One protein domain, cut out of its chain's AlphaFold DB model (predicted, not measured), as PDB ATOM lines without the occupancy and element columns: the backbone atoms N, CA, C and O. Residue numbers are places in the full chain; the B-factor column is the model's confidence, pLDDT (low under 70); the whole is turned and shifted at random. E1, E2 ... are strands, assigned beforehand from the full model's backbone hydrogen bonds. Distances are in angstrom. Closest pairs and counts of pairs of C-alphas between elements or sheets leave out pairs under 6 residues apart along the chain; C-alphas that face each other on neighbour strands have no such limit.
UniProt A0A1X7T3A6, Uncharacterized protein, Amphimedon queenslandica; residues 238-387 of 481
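What this domain is: This is residues 238 to 387 of the 481 residues of an uncharacterized protein of Amphimedon queenslandica (UniProt A0A1X7T3A6). One long, twisted sheet of eleven strands makes this domain, with the bent strands E7 and E8 in its middle, E6, E3, E2 and E1 stretching toward one end, and E9, E10 and E11 toward the other. The hairpin E4 and E5 is a branch of the sheet, set beside the second half of E7, while E6 pairs with the first half. The printed part has 150 residues with no named helix and eleven named strands, E1 to E11 in order along the chain; the class is all strand, and the neighbour strands are antiparallel. The whole is compact, with a radius of gyration of the C-alphas of 17.0 A, yet only just elongated in outline, spanning 62 by 32 by 26 A.

Where its parts are: E7, the longest strand by residues, runs from 319 to 330 over 28.8 A, from C-alpha 319 at (109.086, -8.276, -24.251) to C-alpha 330 at (130.130, -19.075, -7.892). E8 is residues 333 to 342, 27.0 A; E9 is residues 346 to 356, 25.4 A; E10 is residues 360 to 367, 21.7 A; and E11 is residues 378 to 384, 20.0 A, ending at C-alpha 384, (125.771, -10.593, 6.610). E6 is residues 309 to 313, E3 residues 280 to 286 and E2 residues 259 to 266, the last of these 21.6 A long. E1, residues 238 to 242, begins at C-alpha 238, (96.631, -20.628, -31.724). E4 is residues 291 to 295 and E5 residues 298 to 301.

How they stand to each other: The sheet is branched, and E7 is its strand with three neighbours: E6, beside residues 319 to 323, and E5, beside residues 325 to 328, lie on one side of it, and E8 on the other side. E7 bends by 69 degrees at residue 324, between those two stretches. E7 and E8 form a hairpin at 163 degrees, with N 321 and O 341 2.8 A apart and N 328 and O 335 2.8 A apart. E8 bends by 52 degrees at residue 337 and E9 by 89 degrees at residue 353. In the hairpin of E8 and E9, N 348 and O 340 are 2.8 A apart. E9 and E10 form a hairpin at 176 degrees, with N 351 and O 364 at 2.8 A. E10 and the edge strand E11 form another, with N 363 and O 382 at 2.8 A. On the other side of E7, E6 has N 310 and O 322 at 2.8 A, and E3 has N 282 and O 311 of E6 at 2.8 A. E2 pairs with E3 through N 262 and O 283, 2.8 A, and with the edge strand E1 through N 263 and O 240, 2.8 A. E5 stands at 114 degrees to E7, with N 301 and O 325 at 2.8 A, and the edge strand E4 pairs with E5 through N 292 and O 300, 2.8 A. E5 and E6 are apart, and so are E1 and E11.

The domain as a whole: The C-alphas farthest apart, those of Pro 273 and Thr 387, are 62.4 A from each other. The printed part has no cut. The long links are residues 243 to 258 and residues 267 to 279; within the first, residues 248 to 249 pair antiparallel with residues 252 to 253. The mean pLDDT of the printed part is 72.1, and 60 residues are under 70, among them 238 to 250, 261 to 280 and 381 to 387.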
ATOM      1  N   ILE A 238      95.727 -19.866 -30.854       49.19
ATOM      2  CA  ILE A 238      96.631 -20.628 -31.724       49.19
ATOM      3  C   ILE A 238      97.680 -21.280 -30.825       49.19
ATOM      4  O   ILE A 238      98.189 -20.624 -29.918       49.19
ATOM      5  N   LEU A 239      98.013 -22.548 -31.077       44.34
ATOM      6  CA  LEU A 239      99.031 -23.301 -30.342       44.34
ATOM      7  C   LEU A 239      99.951 -24.041 -31.322       44.34
ATOM      8  O   LEU A 239      99.476 -24.772 -32.189       44.34
ATOM      9  N   ILE A 240     101.264 -23.848 -31.187       49.28
ATOM     10  CA  ILE A 240     102.295 -24.466 -32.030       49.28
ATOM     11  C   ILE A 240     103.366 -25.083 -31.127       49.28
ATOM     12  O   ILE A 240     104.001 -24.385 -30.333       49.28
ATOM     13  N   HIS A 241     103.612 -26.383 -31.280       51.72
ATOM     14  CA  HIS A 241     104.689 -27.087 -30.582       51.72
ATOM     15  C   HIS A 241     105.885 -27.319 -31.518       51.72
ATOM     16  O   HIS A 241     105.705 -27.769 -32.648       51.72
ATOM     17  N   SER A 242     107.111 -27.029 -31.067       52.44
ATOM     18  CA  SER A 242     108.329 -27.244 -31.870       52.44
ATOM     19  C   SER A 242     109.590 -27.374 -31.016       52.44
ATOM     20  O   SER A 242     109.770 -26.617 -30.066       52.44
ATOM     21  N   SER A 243     110.494 -28.294 -31.367       54.03
ATOM     22  CA  SER A 243     111.860 -28.380 -30.814       54.03
ATOM     23  C   SER A 243     112.944 -27.774 -31.713       54.03
ATOM     24  O   SER A 243     114.090 -27.616 -31.296       54.03
ATOM     25  N   GLU A 244     112.591 -27.416 -32.946       51.03
ATOM     26  CA  GLU A 244     113.558 -27.129 -34.017       51.03
ATOM     27  C   GLU A 244     113.873 -25.633 -34.168       51.03
ATOM     28  O   GLU A 244     114.728 -25.226 -34.957       51.03
ATOM     29  N   ILE A 245     113.172 -24.788 -33.413       51.69
ATOM     30  CA  ILE A 245     113.341 -23.334 -33.419       51.69
ATOM     31  C   ILE A 245     114.439 -22.954 -32.417       51.69
ATOM     32  O   ILE A 245     114.589 -23.569 -31.366       51.69
ATOM     33  N   ALA A 246     115.242 -21.937 -32.742       56.22
ATOM     34  CA  ALA A 246     116.162 -21.332 -31.782       56.22
ATOM     35  C   ALA A 246     115.450 -20.167 -31.093       56.22
ATOM     36  O   ALA A 246     115.113 -19.184 -31.756       56.22
ATOM     37  N   LEU A 247     115.242 -20.239 -29.779       62.53
ATOM     38  CA  LEU A 247     114.695 -19.109 -29.030       62.53
ATOM     39  C   LEU A 247     115.770 -18.032 -28.833       62.53
ATOM     40  O   LEU A 247     116.908 -18.330 -28.471       62.53
ATOM     41  N   SER A 248     115.410 -16.771 -29.064       66.25
ATOM     42  CA  SER A 248     116.272 -15.612 -28.812       66.25
ATOM     43  C   SER A 248     115.474 -14.520 -28.108       66.25
ATOM     44  O   SER A 248     114.467 -14.042 -28.625       66.25
ATOM     45  N   ILE A 249     115.920 -14.144 -26.914       68.94
ATOM     46  CA  ILE A 249     115.268 -13.174 -26.034       68.94
ATOM     47  C   ILE A 249     116.173 -11.946 -26.013       68.94
ATOM     48  O   ILE A 249     117.169 -11.927 -25.293       68.94
ATOM     49  N   GLY A 250     115.912 -10.966 -26.880       65.19
ATOM     50  CA  GLY A 250     116.879  -9.900 -27.156       65.19
ATOM     51  C   GLY A 250     118.239 -10.478 -27.578       65.19
ATOM     52  O   GLY A 250     118.338 -11.210 -28.560       65.19
ATOM     53  N   SER A 251     119.284 -10.185 -26.803       70.38
ATOM     54  CA  SER A 251     120.659 -10.674 -27.006       70.38
ATOM     55  C   SER A 251     120.945 -12.071 -26.409       70.38
ATOM     56  O   SER A 251     122.028 -12.625 -26.624       70.38
ATOM     57  N   TYR A 252     119.993 -12.671 -25.681       67.88
ATOM     58  CA  TYR A 252     120.134 -13.985 -25.041       67.88
ATOM     59  C   TYR A 252     119.634 -15.097 -25.962       67.88
ATOM     60  O   TYR A 252     118.431 -15.298 -26.129       67.88
ATOM     61  N   THR A 253     120.565 -15.839 -26.556       73.44
ATOM     62  CA  THR A 253     120.265 -16.923 -27.498       73.44
ATOM     63  C   THR A 253     120.264 -18.294 -26.823       73.44
ATOM     64  O   THR A 253     121.062 -18.566 -25.921       73.44
ATOM     65  N   PHE A 254     119.374 -19.172 -27.290       73.69
ATOM     66  CA  PHE A 254     119.281 -20.577 -26.901       73.69
ATOM     67  C   PHE A 254     119.375 -21.460 -28.158       73.69
ATOM     68  O   PHE A 254     118.729 -21.157 -29.167       73.69
ATOM     69  N   PRO A 255     120.187 -22.532 -28.146       61.09
ATOM     70  CA  PRO A 255     120.345 -23.411 -29.303       61.09
ATOM     71  C   PRO A 255     119.072 -24.224 -29.601       61.09
ATOM     72  O   PRO A 255     118.292 -24.529 -28.696       61.09
ATOM     73  N   ARG A 256     118.907 -24.601 -30.877       63.62
ATOM     74  CA  ARG A 256     117.862 -25.527 -31.364       63.62
ATOM     75  C   ARG A 256     118.000 -26.894 -30.712       63.62
ATOM     76  O   ARG A 256     119.061 -27.206 -30.175       63.62
ATOM     77  N   GLU A 257     116.947 -27.703 -30.790       63.12
ATOM     78  CA  GLU A 257     116.893 -29.099 -30.334       63.12
ATOM     79  C   GLU A 257     117.069 -29.285 -28.814       63.12
ATOM     80  O   GLU A 257     116.770 -30.359 -28.298       63.12
ATOM     81  N   VAL A 258     117.480 -28.254 -28.062       70.56
ATOM     82  CA  VAL A 258     117.640 -28.271 -26.594       70.56
ATOM     83  C   VAL A 258     116.372 -27.828 -25.855       70.56
ATOM     84  O   VAL A 258     116.169 -28.179 -24.691       70.56
ATOM     85  N   LEU A 259     115.489 -27.086 -26.522       71.50
ATOM     86  CA  LEU A 259     114.216 -26.630 -25.974       71.50
ATOM     87  C   LEU A 259     113.052 -27.201 -26.789       71.50
ATOM     88  O   LEU A 259     113.112 -27.269 -28.007       71.50
ATOM     89  N   LYS A 260     111.983 -27.602 -26.101       74.81
ATOM     90  CA  LYS A 260     110.657 -27.894 -26.654       74.81
ATOM     91  C   LYS A 260     109.772 -26.690 -26.373       74.81
ATOM     92  O   LYS A 260     109.368 -26.469 -25.228       74.81
ATOM     93  N   HIS A 261     109.516 -25.908 -27.408       67.12
ATOM     94  CA  HIS A 261     108.682 -24.720 -27.377       67.12
ATOM     95  C   HIS A 261     107.207 -25.080 -27.515       67.12
ATOM     96  O   HIS A 261     106.829 -25.999 -28.241       67.12
ATOM     97  N   THR A 262     106.382 -24.308 -26.825       67.81
ATOM     98  CA  THR A 262     104.942 -24.193 -27.007       67.81
ATOM     99  C   THR A 262     104.665 -22.707 -27.183       67.81
ATOM    100  O   THR A 262     104.756 -21.926 -26.233       67.81
ATOM    101  N   ILE A 263     104.444 -22.326 -28.434       63.19
ATOM    102  CA  ILE A 263     104.162 -20.966 -28.877       63.19
ATOM    103  C   ILE A 263     102.643 -20.828 -28.921       63.19
ATOM    104  O   ILE A 263     101.978 -21.657 -29.540       63.19
ATOM    105  N   SER A 264     102.094 -19.811 -28.267       59.72
ATOM    106  CA  SER A 264     100.656 -19.568 -28.214       59.72
ATOM    107  C   SER A 264     100.295 -18.102 -28.418       59.72
ATOM    108  O   SER A 264     100.991 -17.206 -27.943       59.72
ATOM    109  N   ILE A 265      99.167 -17.874 -29.082       56.25
ATOM    110  CA  ILE A 265      98.525 -16.564 -29.238       56.25
ATOM    111  C   ILE A 265      97.094 -16.740 -28.729       56.25
ATOM    112  O   ILE A 265      96.393 -17.619 -29.224       56.25
ATOM    113  N   ASP A 266      96.677 -15.967 -27.726       56.78
ATOM    114  CA  ASP A 266      95.396 -16.150 -27.023       56.78
ATOM    115  C   ASP A 266      94.423 -15.002 -27.335       56.78
ATOM    116  O   ASP A 266      94.711 -13.837 -27.052       56.78
ATOM    117  N   SER A 267      93.252 -15.324 -27.893       49.59
ATOM    118  CA  SER A 267      92.220 -14.340 -28.232       49.59
ATOM    119  C   SER A 267      91.510 -13.768 -27.011       49.59
ATOM    120  O   SER A 267      90.859 -12.739 -27.131       49.59
ATOM    121  N   GLN A 268      91.596 -14.385 -25.830       51.72
ATOM    122  CA  GLN A 268      90.962 -13.835 -24.625       51.72
ATOM    123  C   GLN A 268      91.619 -12.521 -24.168       51.72
ATOM    124  O   GLN A 268      91.070 -11.807 -23.333       51.72
ATOM    125  N   SER A 269      92.781 -12.189 -24.740       44.69
ATOM    126  CA  SER A 269      93.512 -10.941 -24.513       44.69
ATOM    127  C   SER A 269      93.108  -9.774 -25.429       44.69
ATOM    128  O   SER A 269      93.498  -8.642 -25.147       44.69
ATOM    129  N   SER A 270      92.346 -10.010 -26.507       45.56
ATOM    130  CA  SER A 270      91.930  -8.971 -27.463       45.56
ATOM    131  C   SER A 270      90.556  -9.281 -28.060       45.56
ATOM    132  O   SER A 270      90.314 -10.370 -28.571       45.56
ATOM    133  N   GLU A 271      89.664  -8.288 -28.081       43.44
ATOM    134  CA  GLU A 271      88.349  -8.403 -28.735       43.44
ATOM    135  C   GLU A 271      88.445  -8.515 -30.275       43.44
ATOM    136  O   GLU A 271      87.436  -8.709 -30.955       43.44
ATOM    137  N   ASN A 272      89.650  -8.404 -30.846       44.22
ATOM    138  CA  ASN A 272      89.886  -8.460 -32.281       44.22
ATOM    139  C   ASN A 272      89.989  -9.919 -32.794       44.22
ATOM    140  O   ASN A 272      90.955 -10.618 -32.473       44.22
ATOM    141  N   PRO A 273      89.080 -10.377 -33.682       38.53
ATOM    142  CA  PRO A 273      89.093 -11.742 -34.219       38.53
ATOM    143  C   PRO A 273      90.292 -12.056 -35.134       38.53
ATOM    144  O   PRO A 273      90.457 -13.207 -35.533       38.53
ATOM    145  N   LEU A 274      91.114 -11.059 -35.487       42.62
ATOM    146  CA  LEU A 274      92.363 -11.231 -36.240       42.62
ATOM    147  C   LEU A 274      93.596 -11.435 -35.344       42.62
ATOM    148  O   LEU A 274      94.693 -11.593 -35.871       42.62
ATOM    149  N   LEU A 275      93.442 -11.410 -34.012       46.44
ATOM    150  CA  LEU A 275      94.522 -11.579 -33.026       46.44
ATOM    151  C   LEU A 275      95.677 -10.560 -33.133       46.44
ATOM    152  O   LEU A 275      96.698 -10.732 -32.477       46.44
ATOM    153  N   SER A 276      95.534  -9.478 -33.907       47.50
ATOM    154  CA  SER A 276      96.634  -8.541 -34.211       47.50
ATOM    155  C   SER A 276      97.146  -7.734 -33.012       47.50
ATOM    156  O   SER A 276      98.154  -7.044 -33.117       47.50
ATOM    157  N   GLU A 277      96.443  -7.783 -31.883       52.72
ATOM    158  CA  GLU A 277      96.836  -7.160 -30.613       52.72
ATOM    159  C   GLU A 277      97.157  -8.201 -29.531       52.72
ATOM    160  O   GLU A 277      97.648  -7.841 -28.461       52.72
ATOM    161  N   ALA A 278      96.891  -9.485 -29.795       54.06
ATOM    162  CA  ALA A 278      97.141 -10.557 -28.847       54.06
ATOM    163  C   ALA A 278      98.661 -10.779 -28.709       54.06
ATOM    164  O   ALA A 278      99.351 -10.956 -29.716       54.06
ATOM    165  N   PRO A 279      99.216 -10.775 -27.485       62.34
ATOM    166  CA  PRO A 279     100.636 -10.997 -27.275       62.34
ATOM    167  C   PRO A 279     101.045 -12.420 -27.671       62.34
ATOM    168  O   PRO A 279     100.309 -13.391 -27.477       62.34
ATOM    169  N   LEU A 280     102.267 -12.549 -28.184       61.88
ATOM    170  CA  LEU A 280     102.870 -13.839 -28.496       61.88
ATOM    171  C   LEU A 280     103.506 -14.411 -27.228       61.88
ATOM    172  O   LEU A 280     104.516 -13.902 -26.735       61.88
ATOM    173  N   HIS A 281     102.937 -15.498 -26.720       70.12
ATOM    174  CA  HIS A 281     103.479 -16.245 -25.595       70.12
ATOM    175  C   HIS A 281     104.349 -17.401 -26.102       70.12
ATOM    176  O   HIS A 281     103.943 -18.161 -26.975       70.12
ATOM    177  N   ILE A 282     105.545 -17.574 -25.541       71.25
ATOM    178  CA  ILE A 282     106.418 -18.720 -25.821       71.25
ATOM    179  C   ILE A 282     106.827 -19.354 -24.499       71.25
ATOM    180  O   ILE A 282     107.667 -18.825 -23.773       71.25
ATOM    181  N   THR A 283     106.272 -20.524 -24.200       83.88
ATOM    182  CA  THR A 283     106.740 -21.359 -23.087       83.88
ATOM    183  C   THR A 283     107.689 -22.428 -23.614       83.88
ATOM    184  O   THR A 283     107.531 -22.919 -24.728       83.88
ATOM    185  N   SER A 284     108.741 -22.757 -22.865       83.25
ATOM    186  CA  SER A 284     109.767 -23.710 -23.302       83.25
ATOM    187  C   SER A 284     110.201 -24.628 -22.167       83.25
ATOM    188  O   SER A 284     110.479 -24.168 -21.060       83.25
ATOM    189  N   ASN A 285     110.303 -25.920 -22.469       87.50
ATOM    190  CA  ASN A 285     110.852 -26.957 -21.594       87.50
ATOM    191  C   ASN A 285     112.167 -27.490 -22.168       87.50
ATOM    192  O   ASN A 285     112.359 -27.433 -23.379       87.50
ATOM    193  N   LEU A 286     113.056 -28.046 -21.348       85.62
ATOM    194  CA  LEU A 286     114.240 -28.744 -21.856       85.62
ATOM    195  C   LEU A 286     113.827 -30.032 -22.587       85.62
ATOM    196  O   LEU A 286     112.965 -30.786 -22.130       85.62
ATOM    197  N   SER A 287     114.408 -30.267 -23.762       71.00
ATOM    198  CA  SER A 287     113.998 -31.341 -24.675       71.00
ATOM    199  C   SER A 287     114.424 -32.729 -24.190       71.00
ATOM    200  O   SER A 287     113.627 -33.674 -24.266       71.00
ATOM    201  N   ALA A 288     115.652 -32.827 -23.675       61.78
ATOM    202  CA  ALA A 288     116.258 -33.984 -23.033       61.78
ATOM    203  C   ALA A 288     117.310 -33.512 -22.009       61.78
ATOM    204  O   ALA A 288     118.215 -32.749 -22.341       61.78
ATOM    205  N   GLY A 289     117.205 -33.994 -20.768       62.84
ATOM    206  CA  GLY A 289     118.074 -33.595 -19.653       62.84
ATOM    207  C   GLY A 289     117.461 -32.521 -18.745       62.84
ATOM    208  O   GLY A 289     116.537 -31.807 -19.119       62.84
ATOM    209  N   SER A 290     117.974 -32.426 -17.515       74.69
ATOM    210  CA  SER A 290     117.483 -31.501 -16.483       74.69
ATOM    211  C   SER A 290     118.175 -30.133 -16.483       74.69
ATOM    212  O   SER A 290     117.760 -29.251 -15.732       74.69
ATOM    213  N   GLN A 291     119.233 -29.950 -17.282       85.69
ATOM    214  CA  GLN A 291     120.092 -28.765 -17.243       85.69
ATOM    215  C   GLN A 291     120.699 -28.443 -18.621       85.69
ATOM    216  O   GLN A 291     121.324 -29.298 -19.242       85.69
ATOM    217  N   LEU A 292     120.575 -27.187 -19.058       87.25
ATOM    218  CA  LEU A 292     121.262 -26.588 -20.206       87.25
ATOM    219  C   LEU A 292     122.371 -25.656 -19.698       87.25
ATOM    220  O   LEU A 292     122.110 -24.699 -18.969       87.25
ATOM    221  N   VAL A 293     123.615 -25.900 -20.107       84.56
ATOM    222  CA  VAL A 293     124.758 -25.030 -19.787       84.56
ATOM    223  C   VAL A 293     124.775 -23.829 -20.736       84.56
ATOM    224  O   VAL A 293     124.915 -23.995 -21.943       84.56
ATOM    225  N   LEU A 294     124.645 -22.617 -20.187       80.75
ATOM    226  CA  LEU A 294     124.628 -21.355 -20.943       80.75
ATOM    227  C   LEU A 294     126.035 -20.735 -21.022       80.75
ATOM    228  O   LEU A 294     126.420 -20.163 -22.041       80.75
ATOM    229  N   ASN A 295     126.829 -20.882 -19.957       78.62
ATOM    230  CA  ASN A 295     128.280 -20.680 -19.933       78.62
ATOM    231  C   ASN A 295     128.902 -21.446 -18.739       78.62
ATOM    232  O   ASN A 295     128.193 -22.129 -18.005       78.62
ATOM    233  N   SER A 296     130.213 -21.320 -18.509       74.06
ATOM    234  CA  SER A 296     130.942 -22.011 -17.424       74.06
ATOM    235  C   SER A 296     130.407 -21.774 -16.000       74.06
ATOM    236  O   SER A 296     130.699 -22.564 -15.107       74.06
ATOM    237  N   PHE A 297     129.657 -20.692 -15.783       77.31
ATOM    238  CA  PHE A 297     129.114 -20.260 -14.493       77.31
ATOM    239  C   PHE A 297     127.582 -20.204 -14.466       77.31
ATOM    240  O   PHE A 297     127.013 -20.030 -13.395       77.31
ATOM    241  N   VAL A 298     126.894 -20.318 -15.607       82.69
ATOM    242  CA  VAL A 298     125.441 -20.111 -15.711       82.69
ATOM    243  C   VAL A 298     124.802 -21.262 -16.470       82.69
ATOM    244  O   VAL A 298     125.251 -21.647 -17.548       82.69
ATOM    245  N   SER A 299     123.715 -21.797 -15.925       89.31
ATOM    246  CA  SER A 299     122.945 -22.863 -16.560       89.31
ATOM    247  C   SER A 299     121.462 -22.751 -16.233       89.31
ATOM    248  O   SER A 299     121.101 -22.385 -15.120       89.31
ATOM    249  N   LEU A 300     120.617 -23.071 -17.205       90.81
ATOM    250  CA  LEU A 300     119.174 -23.199 -17.041       90.81
ATOM    251  C   LEU A 300     118.838 -24.616 -16.590       90.81
ATOM    252  O   LEU A 300     119.407 -25.571 -17.115       90.81
ATOM    253  N   ARG A 301     117.902 -24.764 -15.657       91.50
ATOM    254  CA  ARG A 301     117.342 -26.051 -15.243       91.50
ATOM    255  C   ARG A 301     115.868 -26.156 -15.604       91.50
ATOM    256  O   ARG A 301     115.169 -25.152 -15.715       91.50
ATOM    257  N   GLN A 302     115.413 -27.389 -15.802       91.81
ATOM    258  CA  GLN A 302     113.987 -27.681 -15.901       91.81
ATOM    259  C   GLN A 302     113.397 -27.682 -14.481       91.81
ATOM    260  O   GLN A 302     113.805 -28.536 -13.688       91.81
ATOM    261  N   PRO A 303     112.448 -26.787 -14.152       88.00
ATOM    262  CA  PRO A 303     111.779 -26.816 -12.860       88.00
ATOM    263  C   PRO A 303     110.926 -28.077 -12.715       88.00
ATOM    264  O   PRO A 303     110.421 -28.625 -13.699       88.00
ATOM    265  N   ALA A 304     110.716 -28.512 -11.471       85.50
ATOM    266  CA  ALA A 304     109.900 -29.690 -11.165       85.50
ATOM    267  C   ALA A 304     108.425 -29.545 -11.598       85.50
ATOM    268  O   ALA A 304     107.754 -30.544 -11.846       85.50
ATOM    269  N   VAL A 305     107.924 -28.307 -11.686       85.44
ATOM    270  CA  VAL A 305     106.578 -27.962 -12.160       85.44
ATOM    271  C   VAL A 305     106.665 -26.701 -13.023       85.44
ATOM    272  O   VAL A 305     107.316 -25.731 -12.638       85.44
ATOM    273  N   GLY A 306     105.972 -26.693 -14.163       85.81
ATOM    274  CA  GLY A 306     105.923 -25.548 -15.076       85.81
ATOM    275  C   GLY A 306     107.054 -25.526 -16.109       85.81
ATOM    276  O   GLY A 306     107.730 -26.529 -16.339       85.81
ATOM    277  N   SER A 307     107.216 -24.382 -16.774       88.94
ATOM    278  CA  SER A 307     108.135 -24.218 -17.906       88.94
ATOM    279  C   SER A 307     109.486 -23.646 -17.490       88.94
ATOM    280  O   SER A 307     109.551 -22.737 -16.665       88.94
ATOM    281  N   ALA A 308     110.570 -24.135 -18.100       90.12
ATOM    282  CA  ALA A 308     111.922 -23.625 -17.858       90.12
ATOM    283  C   ALA A 308     112.074 -22.161 -18.305       90.12
ATOM    284  O   ALA A 308     112.730 -21.368 -17.627       90.12
ATOM    285  N   ILE A 309     111.431 -21.798 -19.419       89.81
ATOM    286  CA  ILE A 309     111.350 -20.429 -19.938       89.81
ATOM    287  C   ILE A 309     109.885 -20.104 -20.241       89.81
ATOM    288  O   ILE A 309     109.167 -20.935 -20.795       89.81
ATOM    289  N   SER A 310     109.457 -18.886 -19.929       90.75
ATOM    290  CA  SER A 310     108.221 -18.275 -20.416       90.75
ATOM    291  C   SER A 310     108.541 -16.880 -20.940       90.75
ATOM    292  O   SER A 310     109.167 -16.098 -20.230       90.75
ATOM    293  N   VAL A 311     108.156 -16.569 -22.173       80.31
ATOM    294  CA  VAL A 311     108.361 -15.264 -22.815       80.31
ATOM    295  C   VAL A 311     107.022 -14.724 -23.280       80.31
ATOM    296  O   VAL A 311     106.192 -15.484 -23.772       80.31
ATOM    297  N   VAL A 312     106.827 -13.419 -23.144       79.50
ATOM    298  CA  VAL A 312     105.691 -12.689 -23.700       79.50
ATOM    299  C   VAL A 312     106.248 -11.549 -24.542       79.50
ATOM    300  O   VAL A 312     106.951 -10.693 -24.005       79.50
ATOM    301  N   TYR A 313     105.951 -11.548 -25.839       64.88
ATOM    302  CA  TYR A 313     106.213 -10.421 -26.736       64.88
ATOM    303  C   TYR A 313     104.910  -9.653 -26.947       64.88
ATOM    304  O   TYR A 313     103.873 -10.249 -27.242       64.88
ATOM    305  N   GLN A 314     104.961  -8.335 -26.792       67.38
ATOM    306  CA  GLN A 314     103.840  -7.443 -27.067       67.38
ATOM    307  C   GLN A 314     103.944  -6.857 -28.480       67.38
ATOM    308  O   GLN A 314     105.030  -6.760 -29.049       67.38
ATOM    309  N   ASN A 315     102.811  -6.406 -29.023       58.47
ATOM    310  CA  ASN A 315     102.722  -5.830 -30.371       58.47
ATOM    311  C   ASN A 315     103.635  -4.597 -30.574       58.47
ATOM    312  O   ASN A 315     104.163  -4.367 -31.654       58.47
ATOM    313  N   ASN A 316     103.914  -3.832 -29.512       61.31
ATOM    314  CA  ASN A 316     104.847  -2.694 -29.546       61.31
ATOM    315  C   ASN A 316     106.344  -3.090 -29.600       61.31
ATOM    316  O   ASN A 316     107.204  -2.229 -29.427       61.31
ATOM    317  N   GLY A 317     106.669  -4.378 -29.766       62.09
ATOM    318  CA  GLY A 317     108.040  -4.900 -29.789       62.09
ATOM    319  C   GLY A 317     108.696  -5.068 -28.413       62.09
ATOM    320  O   GLY A 317     109.791  -5.628 -28.333       62.09
ATOM    321  N   SER A 318     108.047  -4.633 -27.326       68.00
ATOM    322  CA  SER A 318     108.519  -4.917 -25.964       68.00
ATOM    323  C   SER A 318     108.351  -6.399 -25.625       68.00
ATOM    324  O   SER A 318     107.484  -7.095 -26.163       68.00
ATOM    325  N   PHE A 319     109.187  -6.899 -24.719       76.62
ATOM    326  CA  PHE A 319     109.086  -8.276 -24.251       76.62
ATOM    327  C   PHE A 319     109.435  -8.403 -22.772       76.62
ATOM    328  O   PHE A 319     110.267  -7.663 -22.245       76.62
ATOM    329  N   THR A 320     108.858  -9.425 -22.143       84.62
ATOM    330  CA  THR A 320     109.232  -9.878 -20.801       84.62
ATOM    331  C   THR A 320     109.382 -11.391 -20.812       84.62
ATOM    332  O   THR A 320     108.456 -12.122 -21.158       84.62
ATOM    333  N   ALA A 321     110.550 -11.869 -20.399       85.25
ATOM    334  CA  ALA A 321     110.862 -13.276 -20.231       85.25
ATOM    335  C   ALA A 321     111.146 -13.615 -18.772       85.25
ATOM    336  O   ALA A 321     111.796 -12.854 -18.059       85.25
ATOM    337  N   LYS A 322     110.720 -14.803 -18.351       92.81
ATOM    338  CA  LYS A 322     110.988 -15.394 -17.044       92.81
ATOM    339  C   LYS A 322     111.605 -16.767 -17.242       92.81
ATOM    340  O   LYS A 322     111.046 -17.613 -17.937       92.81
ATOM    341  N   LEU A 323     112.764 -16.974 -16.636       93.06
ATOM    342  CA  LEU A 323     113.484 -18.235 -16.623       93.06
ATOM    343  C   LEU A 323     113.382 -18.766 -15.195       93.06
ATOM    344  O   LEU A 323     113.828 -18.098 -14.262       93.06
ATOM    345  N   ALA A 324     112.729 -19.914 -15.015       89.25
ATOM    346  CA  ALA A 324     112.248 -20.350 -13.702       89.25
ATOM    347  C   ALA A 324     113.385 -20.735 -12.741       89.25
ATOM    348  O   ALA A 324     113.383 -20.329 -11.580       89.25
ATOM    349  N   GLU A 325     114.372 -21.482 -13.237       91.31
ATOM    350  CA  GLU A 325     115.517 -21.952 -12.458       91.31
ATOM    351  C   GLU A 325     116.821 -21.726 -13.232       91.31
ATOM    352  O   GLU A 325     117.249 -22.565 -14.024       91.31
ATOM    353  N   ILE A 326     117.488 -20.592 -12.996       90.38
ATOM    354  CA  ILE A 326     118.878 -20.395 -13.417       90.38
ATOM    355  C   ILE A 326     119.803 -20.710 -12.247       90.38
ATOM    356  O   ILE A 326     119.748 -20.076 -11.193       90.38
ATOM    357  N   SER A 327     120.686 -21.682 -12.454       89.00
ATOM    358  CA  SER A 327     121.791 -22.004 -11.563       89.00
ATOM    359  C   SER A 327     123.034 -21.193 -11.936       89.00
ATOM    360  O   SER A 327     123.636 -21.413 -12.991       89.00
ATOM    361  N   PHE A 328     123.432 -20.300 -11.032       84.62
ATOM    362  CA  PHE A 328     124.699 -19.576 -11.034       84.62
ATOM    363  C   PHE A 328     125.711 -20.308 -10.141       84.62
ATOM    364  O   PHE A 328     125.522 -20.416  -8.929       84.62
ATOM    365  N   SER A 329     126.790 -20.805 -10.738       80.88
ATOM    366  CA  SER A 329     127.936 -21.382 -10.036       80.88
ATOM    367  C   SER A 329     128.938 -20.281  -9.694       80.88
ATOM    368  O   SER A 329     129.506 -19.650 -10.587       80.88
ATOM    369  N   MET A 330     129.154 -20.037  -8.403       74.56
ATOM    370  CA  MET A 330     130.130 -19.075  -7.892       74.56
ATOM    371  C   MET A 330     130.706 -19.575  -6.565       74.56
ATOM    372  O   MET A 330     129.967 -20.084  -5.729       74.56
ATOM    373  N   LEU A 331     132.013 -19.408  -6.346       68.94
ATOM    374  CA  LEU A 331     132.663 -19.685  -5.052       68.94
ATOM    375  C   LEU A 331     132.352 -21.103  -4.527       68.94
ATOM    376  O   LEU A 331     131.838 -21.283  -3.422       68.94
ATOM    377  N   ASN A 332     132.562 -22.100  -5.396       64.25
ATOM    378  CA  ASN A 332     132.216 -23.515  -5.191       64.25
ATOM    379  C   ASN A 332     130.768 -23.776  -4.712       64.25
ATOM    380  O   ASN A 332     130.478 -24.787  -4.077       64.25
ATOM    381  N   THR A 333     129.847 -22.850  -4.988       71.31
ATOM    382  CA  THR A 333     128.451 -22.914  -4.551       71.31
ATOM    383  C   THR A 333     127.523 -22.691  -5.738       71.31
ATOM    384  O   THR A 333     127.791 -21.861  -6.605       71.31
ATOM    385  N   VAL A 334     126.417 -23.436  -5.794       84.06
ATOM    386  CA  VAL A 334     125.422 -23.316  -6.867       84.06
ATOM    387  C   VAL A 334     124.173 -22.646  -6.315       84.06
ATOM    388  O   VAL A 334     123.389 -23.258  -5.593       84.06
ATOM    389  N   ILE A 335     123.978 -21.388  -6.688       86.50
ATOM    390  CA  ILE A 335     122.789 -20.609  -6.358       86.50
ATOM    391  C   ILE A 335     121.776 -20.808  -7.477       86.50
ATOM    392  O   ILE A 335     122.065 -20.474  -8.621       86.50
ATOM    393  N   THR A 336     120.588 -21.326  -7.165       89.12
ATOM    394  CA  THR A 336     119.493 -21.437  -8.144       89.12
ATOM    395  C   THR A 336     118.431 -20.390  -7.836       89.12
ATOM    396  O   THR A 336     117.994 -20.269  -6.694       89.12
ATOM    397  N   THR A 337     118.060 -19.591  -8.835       90.50
ATOM    398  CA  THR A 337     117.129 -18.465  -8.696       90.50
ATOM    399  C   THR A 337     116.366 -18.246 -10.002       90.50
ATOM    400  O   THR A 337     116.936 -18.483 -11.072       90.50
ATOM    401  N   PRO A 338     115.112 -17.761  -9.961       91.44
ATOM    402  CA  PRO A 338     114.474 -17.230 -11.152       91.44
ATOM    403  C   PRO A 338     115.226 -15.996 -11.664       91.44
ATOM    404  O   PRO A 338     115.839 -15.253 -10.888       91.44
ATOM    405  N   VAL A 339     115.154 -15.789 -12.976       91.75
ATOM    406  CA  VAL A 339     115.728 -14.649 -13.700       91.75
ATOM    407  C   VAL A 339     114.641 -14.041 -14.581       91.75
ATOM    408  O   VAL A 339     113.934 -14.767 -15.278       91.75
ATOM    409  N   GLU A 340     114.525 -12.716 -14.573       92.75
ATOM    410  CA  GLU A 340     113.666 -11.969 -15.494       92.75
ATOM    411  C   GLU A 340     114.535 -11.252 -16.533       92.75
ATOM    412  O   GLU A 340     115.614 -10.764 -16.205       92.75
ATOM    413  N   ILE A 341     114.091 -11.199 -17.789       86.12
ATOM    414  CA  ILE A 341     114.749 -10.451 -18.866       86.12
ATOM    415  C   ILE A 341     113.684  -9.614 -19.568       86.12
ATOM    416  O   ILE A 341     112.735 -10.179 -20.106       86.12
ATOM    417  N   SER A 342     113.837  -8.292 -19.586       85.44
ATOM    418  CA  SER A 342     112.932  -7.392 -20.312       85.44
ATOM    419  C   SER A 342     113.660  -6.585 -21.387       85.44
ATOM    420  O   SER A 342     114.889  -6.452 -21.346       85.44
ATOM    421  N   SER A 343     112.900  -6.019 -22.327       76.88
ATOM    422  CA  SER A 343     113.407  -5.051 -23.309       76.88
ATOM    423  C   SER A 343     114.053  -3.822 -22.661       76.88
ATOM    424  O   SER A 343     115.024  -3.289 -23.195       76.88
ATOM    425  N   ASP A 344     113.553  -3.404 -21.496       79.12
ATOM    426  CA  ASP A 344     113.820  -2.076 -20.935       79.12
ATOM    427  C   ASP A 344     114.914  -2.118 -19.858       79.12
ATOM    428  O   ASP A 344     115.799  -1.262 -19.806       79.12
ATOM    429  N   SER A 345     114.867  -3.129 -18.983       78.56
ATOM    430  CA  SER A 345     115.795  -3.299 -17.855       78.56
ATOM    431  C   SER A 345     116.880  -4.351 -18.095       78.56
ATOM    432  O   SER A 345     117.796  -4.463 -17.278       78.56
ATOM    433  N   GLY A 346     116.802  -5.096 -19.203       82.06
ATOM    434  CA  GLY A 346     117.687  -6.220 -19.491       82.06
ATOM    435  C   GLY A 346     117.448  -7.390 -18.539       82.06
ATOM    436  O   GLY A 346     116.328  -7.607 -18.072       82.06
ATOM    437  N   LEU A 347     118.494  -8.173 -18.268       86.19
ATOM    438  CA  LEU A 347     118.424  -9.295 -17.331       86.19
ATOM    439  C   LEU A 347     118.515  -8.780 -15.896       86.19
ATOM    440  O   LEU A 347     119.405  -7.993 -15.576       86.19
ATOM    441  N   THR A 348     117.650  -9.279 -15.016       88.88
ATOM    442  CA  THR A 348     117.680  -9.025 -13.573       88.88
ATOM    443  C   THR A 348     117.381 -10.293 -12.769       88.88
ATOM    444  O   THR A 348     116.611 -11.158 -13.186       88.88
ATOM    445  N   PHE A 349     117.995 -10.416 -11.590       89.12
ATOM    446  CA  PHE A 349     117.613 -11.413 -10.589       89.12
ATOM    447  C   PHE A 349     117.938 -10.954  -9.169       89.12
ATOM    448  O   PHE A 349     118.839 -10.143  -8.946       89.12
ATOM    449  N   SER A 350     117.219 -11.514  -8.197       87.62
ATOM    450  CA  SER A 350     117.488 -11.349  -6.769       87.62
ATOM    451  C   SER A 350     117.136 -12.631  -6.032       87.62
ATOM    452  O   SER A 350     115.991 -13.072  -6.069       87.62
ATOM    453  N   THR A 351     118.102 -13.185  -5.306       85.25
ATOM    454  CA  THR A 351     117.885 -14.266  -4.347       85.25
ATOM    455  C   THR A 351     118.254 -13.785  -2.948       85.25
ATOM    456  O   THR A 351     119.181 -12.989  -2.772       85.25
ATOM    457  N   PHE A 352     117.543 -14.280  -1.940       80.19
ATOM    458  CA  PHE A 352     117.734 -13.914  -0.539       80.19
ATOM    459  C   PHE A 352     118.157 -15.146   0.262       80.19
ATOM    460  O   PHE A 352     117.616 -16.229   0.059       80.19
ATOM    461  N   ASN A 353     119.087 -14.976   1.206       79.19
ATOM    462  CA  ASN A 353     119.606 -16.051   2.066       79.19
ATOM    463  C   ASN A 353     120.244 -17.236   1.314       79.19
ATOM    464  O   ASN A 353     120.217 -18.367   1.816       79.19
ATOM    465  N   ALA A 354     120.863 -16.978   0.158       78.50
ATOM    466  CA  ALA A 354     121.718 -17.964  -0.487       78.50
ATOM    467  C   ALA A 354     122.893 -18.310   0.430       78.50
ATOM    468  O   ALA A 354     123.491 -17.425   1.048       78.50
ATOM    469  N   ASP A 355     123.210 -19.599   0.509       75.31
ATOM    470  CA  ASP A 355     124.475 -20.056   1.065       75.31
ATOM    471  C   ASP A 355     125.586 -19.794   0.050       75.31
ATOM    472  O   ASP A 355     125.410 -20.013  -1.149       75.31
ATOM    473  N   VAL A 356     126.731 -19.334   0.540       71.19
ATOM    474  CA  VAL A 356     127.989 -19.208  -0.198       71.19
ATOM    475  C   VAL A 356     129.100 -19.782   0.678       71.19
ATOM    476  O   VAL A 356     129.125 -19.545   1.890       71.19
ATOM    477  N   LEU A 357     129.991 -20.578   0.074       67.94
ATOM    478  CA  LEU A 357     131.054 -21.326   0.761       67.94
ATOM    479  C   LEU A 357     130.516 -22.161   1.943       67.94
ATOM    480  O   LEU A 357     131.168 -22.305   2.973       67.94
ATOM    481  N   SER A 358     129.291 -22.689   1.819       66.44
ATOM    482  CA  SER A 358     128.548 -23.467   2.835       66.44
ATOM    483  C   SER A 358     128.250 -22.792   4.191       66.44
ATOM    484  O   SER A 358     127.546 -23.385   5.005       66.44
ATOM    485  N   MET A 359     128.743 -21.573   4.450       68.12
ATOM    486  CA  MET A 359     128.672 -20.936   5.779       68.12
ATOM    487  C   MET A 359     128.135 -19.498   5.788       68.12
ATOM    488  O   MET A 359     127.669 -19.027   6.829       68.12
ATOM    489  N   TYR A 360     128.181 -18.782   4.660       70.69
ATOM    490  CA  TYR A 360     127.776 -17.377   4.594       70.69
ATOM    491  C   TYR A 360     126.382 -17.230   3.983       70.69
ATOM    492  O   TYR A 360     126.141 -17.686   2.868       70.69
ATOM    493  N   LYS A 361     125.477 -16.543   4.694       77.12
ATOM    494  CA  LYS A 361     124.150 -16.168   4.189       77.12
ATOM    495  C   LYS A 361     124.198 -14.795   3.528       77.12
ATOM    496  O   LYS A 361     124.461 -13.788   4.189       77.12
ATOM    497  N   VAL A 362     123.914 -14.759   2.231       74.44
ATOM    498  CA  VAL A 362     123.997 -13.553   1.401       74.44
ATOM    499  C   VAL A 362     122.718 -13.334   0.588       74.44
ATOM    500  O   VAL A 362     122.010 -14.275   0.231       74.44
ATOM    501  N   GLN A 363     122.416 -12.075   0.286       81.31
ATOM    502  CA  GLN A 363     121.557 -11.708  -0.834       81.31
ATOM    503  C   GLN A 363     122.450 -11.623  -2.076       81.31
ATOM    504  O   GLN A 363     123.462 -10.918  -2.070       81.31
ATOM    505  N   VAL A 364     122.083 -12.322  -3.147       79.94
ATOM    506  CA  VAL A 364     122.756 -12.167  -4.442       79.94
ATOM    507  C   VAL A 364     121.777 -11.539  -5.406       79.94
ATOM    508  O   VAL A 364     120.695 -12.071  -5.646       79.94
ATOM    509  N   THR A 365     122.164 -10.393  -5.949       83.25
ATOM    510  CA  THR A 365     121.433  -9.720  -7.020       83.25
ATOM    511  C   THR A 365     122.311  -9.659  -8.253       83.25
ATOM    512  O   THR A 365     123.534  -9.582  -8.146       83.25
ATOM    513  N   GLY A 366     121.712  -9.673  -9.433       82.12
ATOM    514  CA  GLY A 366     122.447  -9.447 -10.665       82.12
ATOM    515  C   GLY A 366     121.628  -8.649 -11.656       82.12
ATOM    516  O   GLY A 366     120.397  -8.684 -11.628       82.12
ATOM    517  N   LYS A 367     122.331  -7.894 -12.498       83.81
ATOM    518  CA  LYS A 367     121.733  -7.113 -13.576       83.81
ATOM    519  C   LYS A 367     122.666  -6.976 -14.776       83.81
ATOM    520  O   LYS A 367     123.889  -6.978 -14.620       83.81
ATOM    521  N   SER A 368     122.101  -6.772 -15.955       80.81
ATOM    522  CA  SER A 368     122.830  -6.355 -17.156       80.81
ATOM    523  C   SER A 368     121.938  -5.503 -18.056       80.81
ATOM    524  O   SER A 368     120.719  -5.518 -17.927       80.81
ATOM    525  N   GLN A 369     122.547  -4.743 -18.964       76.19
ATOM    526  CA  GLN A 369     121.804  -3.969 -19.961       76.19
ATOM    527  C   GLN A 369     121.212  -4.893 -21.049       76.19
ATOM    528  O   GLN A 369     121.753  -5.981 -21.262       76.19
ATOM    529  N   PRO A 370     120.146  -4.482 -21.767       61.25
ATOM    530  CA  PRO A 370     119.479  -5.316 -22.782       61.25
ATOM    531  C   PRO A 370     120.401  -5.866 -23.889       61.25
ATOM    532  O   PRO A 370     120.217  -6.984 -24.370       61.25
ATOM    533  N   GLU A 371     121.435  -5.110 -24.266       67.69
ATOM    534  CA  GLU A 371     122.407  -5.485 -25.306       67.69
ATOM    535  C   GLU A 371     123.415  -6.566 -24.860       67.69
ATOM    536  O   GLU A 371     124.090  -7.179 -25.689       67.69
ATOM    537  N   ASN A 372     123.523  -6.831 -23.553       65.56
ATOM    538  CA  ASN A 372     124.496  -7.772 -23.009       65.56
ATOM    539  C   ASN A 372     123.997  -9.218 -23.050       65.56
ATOM    540  O   ASN A 372     122.895  -9.511 -22.615       65.56
ATOM    541  N   ASN A 373     124.870 -10.143 -23.445       74.81
ATOM    542  CA  ASN A 373     124.597 -11.583 -23.429       74.81
ATOM    543  C   ASN A 373     125.000 -12.260 -22.098       74.81
ATOM    544  O   ASN A 373     125.535 -11.629 -21.186       74.81
ATOM    545  N   TRP A 374     124.842 -13.590 -22.034       71.19
ATOM    546  CA  TRP A 374     125.211 -14.461 -20.904       71.19
ATOM    547  C   TRP A 374     126.612 -14.255 -20.301       71.19
ATOM    548  O   TRP A 374     126.833 -14.670 -19.168       71.19
ATOM    549  N   ARG A 375     127.573 -13.677 -21.030       71.38
ATOM    550  CA  ARG A 375     128.946 -13.437 -20.552       71.38
ATOM    551  C   ARG A 375     129.122 -12.082 -19.853       71.38
ATOM    552  O   ARG A 375     130.116 -11.901 -19.160       71.38
ATOM    553  N   ASN A 376     128.174 -11.155 -20.019       72.06
ATOM    554  CA  ASN A 376     128.333  -9.734 -19.701       72.06
ATOM    555  C   ASN A 376     127.278  -9.242 -18.688       72.06
ATOM    556  O   ASN A 376     126.496  -8.336 -18.977       72.06
ATOM    557  N   PHE A 377     127.242  -9.808 -17.481       70.38
ATOM    558  CA  PHE A 377     126.350  -9.333 -16.415       70.38
ATOM    559  C   PHE A 377     127.101  -8.980 -15.131       70.38
ATOM    560  O   PHE A 377     128.136  -9.561 -14.812       70.38
ATOM    561  N   THR A 378     126.577  -8.002 -14.393       72.69
ATOM    562  CA  THR A 378     127.092  -7.613 -13.080       72.69
ATOM    563  C   THR A 378     126.381  -8.430 -12.012       72.69
ATOM    564  O   THR A 378     125.152  -8.475 -11.982       72.69
ATOM    565  N   LEU A 379     127.151  -9.039 -11.113       73.38
ATOM    566  CA  LEU A 379     126.652  -9.787  -9.965       73.38
ATOM    567  C   LEU A 379     127.121  -9.095  -8.678       73.38
ATOM    568  O   LEU A 379     128.313  -8.878  -8.484       73.38
ATOM    569  N   ASN A 380     126.171  -8.756  -7.809       72.12
ATOM    570  CA  ASN A 380     126.386  -8.091  -6.528       72.12
ATOM    571  C   ASN A 380     126.021  -9.049  -5.385       72.12
ATOM    572  O   ASN A 380     124.863  -9.457  -5.256       72.12
ATOM    573  N   ILE A 381     126.998  -9.369  -4.534       67.50
ATOM    574  CA  ILE A 381     126.812 -10.185  -3.328       67.50
ATOM    575  C   ILE A 381     126.766  -9.251  -2.115       67.50
ATOM    576  O   ILE A 381     127.799  -8.764  -1.664       67.50
ATOM    577  N   ASN A 382     125.571  -9.025  -1.575       61.62
ATOM    578  CA  ASN A 382     125.341  -8.182  -0.404       61.62
ATOM    579  C   ASN A 382     124.848  -9.069   0.743       61.62
ATOM    580  O   ASN A 382     123.788  -9.673   0.636       61.62
ATOM    581  N   GLY A 383     125.568  -9.180   1.857       58.38
ATOM    582  CA  GLY A 383     125.141 -10.102   2.911       58.38
ATOM    583  C   GLY A 383     125.743  -9.847   4.276       58.38
ATOM    584  O   GLY A 383     126.704  -9.095   4.433       58.38
ATOM    585  N   ILE A 384     125.182 -10.530   5.274       54.41
ATOM    586  CA  ILE A 384     125.771 -10.593   6.610       54.41
ATOM    587  C   ILE A 384     126.813 -11.709   6.584       54.41
ATOM    588  O   ILE A 384     126.586 -12.830   7.047       54.41
ATOM    589  N   PHE A 385     127.978 -11.385   6.027       59.09
ATOM    590  CA  PHE A 385     129.178 -12.196   6.180       59.09
ATOM    591  C   PHE A 385     129.510 -12.235   7.678       59.09
ATOM    592  O   PHE A 385     130.043 -11.271   8.227       59.09
ATOM    593  N   LYS A 386     129.139 -13.323   8.369       49.72
ATOM    594  CA  LYS A 386     129.463 -13.541   9.787       49.72
ATOM    595  C   LYS A 386     130.960 -13.814   9.931       49.72
ATOM    596  O   LYS A 386     131.383 -14.949  10.121       49.72
ATOM    597  N   THR A 387     131.753 -12.756   9.826       48.88
ATOM    598  CA  THR A 387     133.209 -12.796   9.873       48.88
ATOM    599  C   THR A 387     133.703 -13.210  11.258       48.88
ATOM    600  O   THR A 387     133.772 -12.423  12.202       48.88
TER     601      THR A 387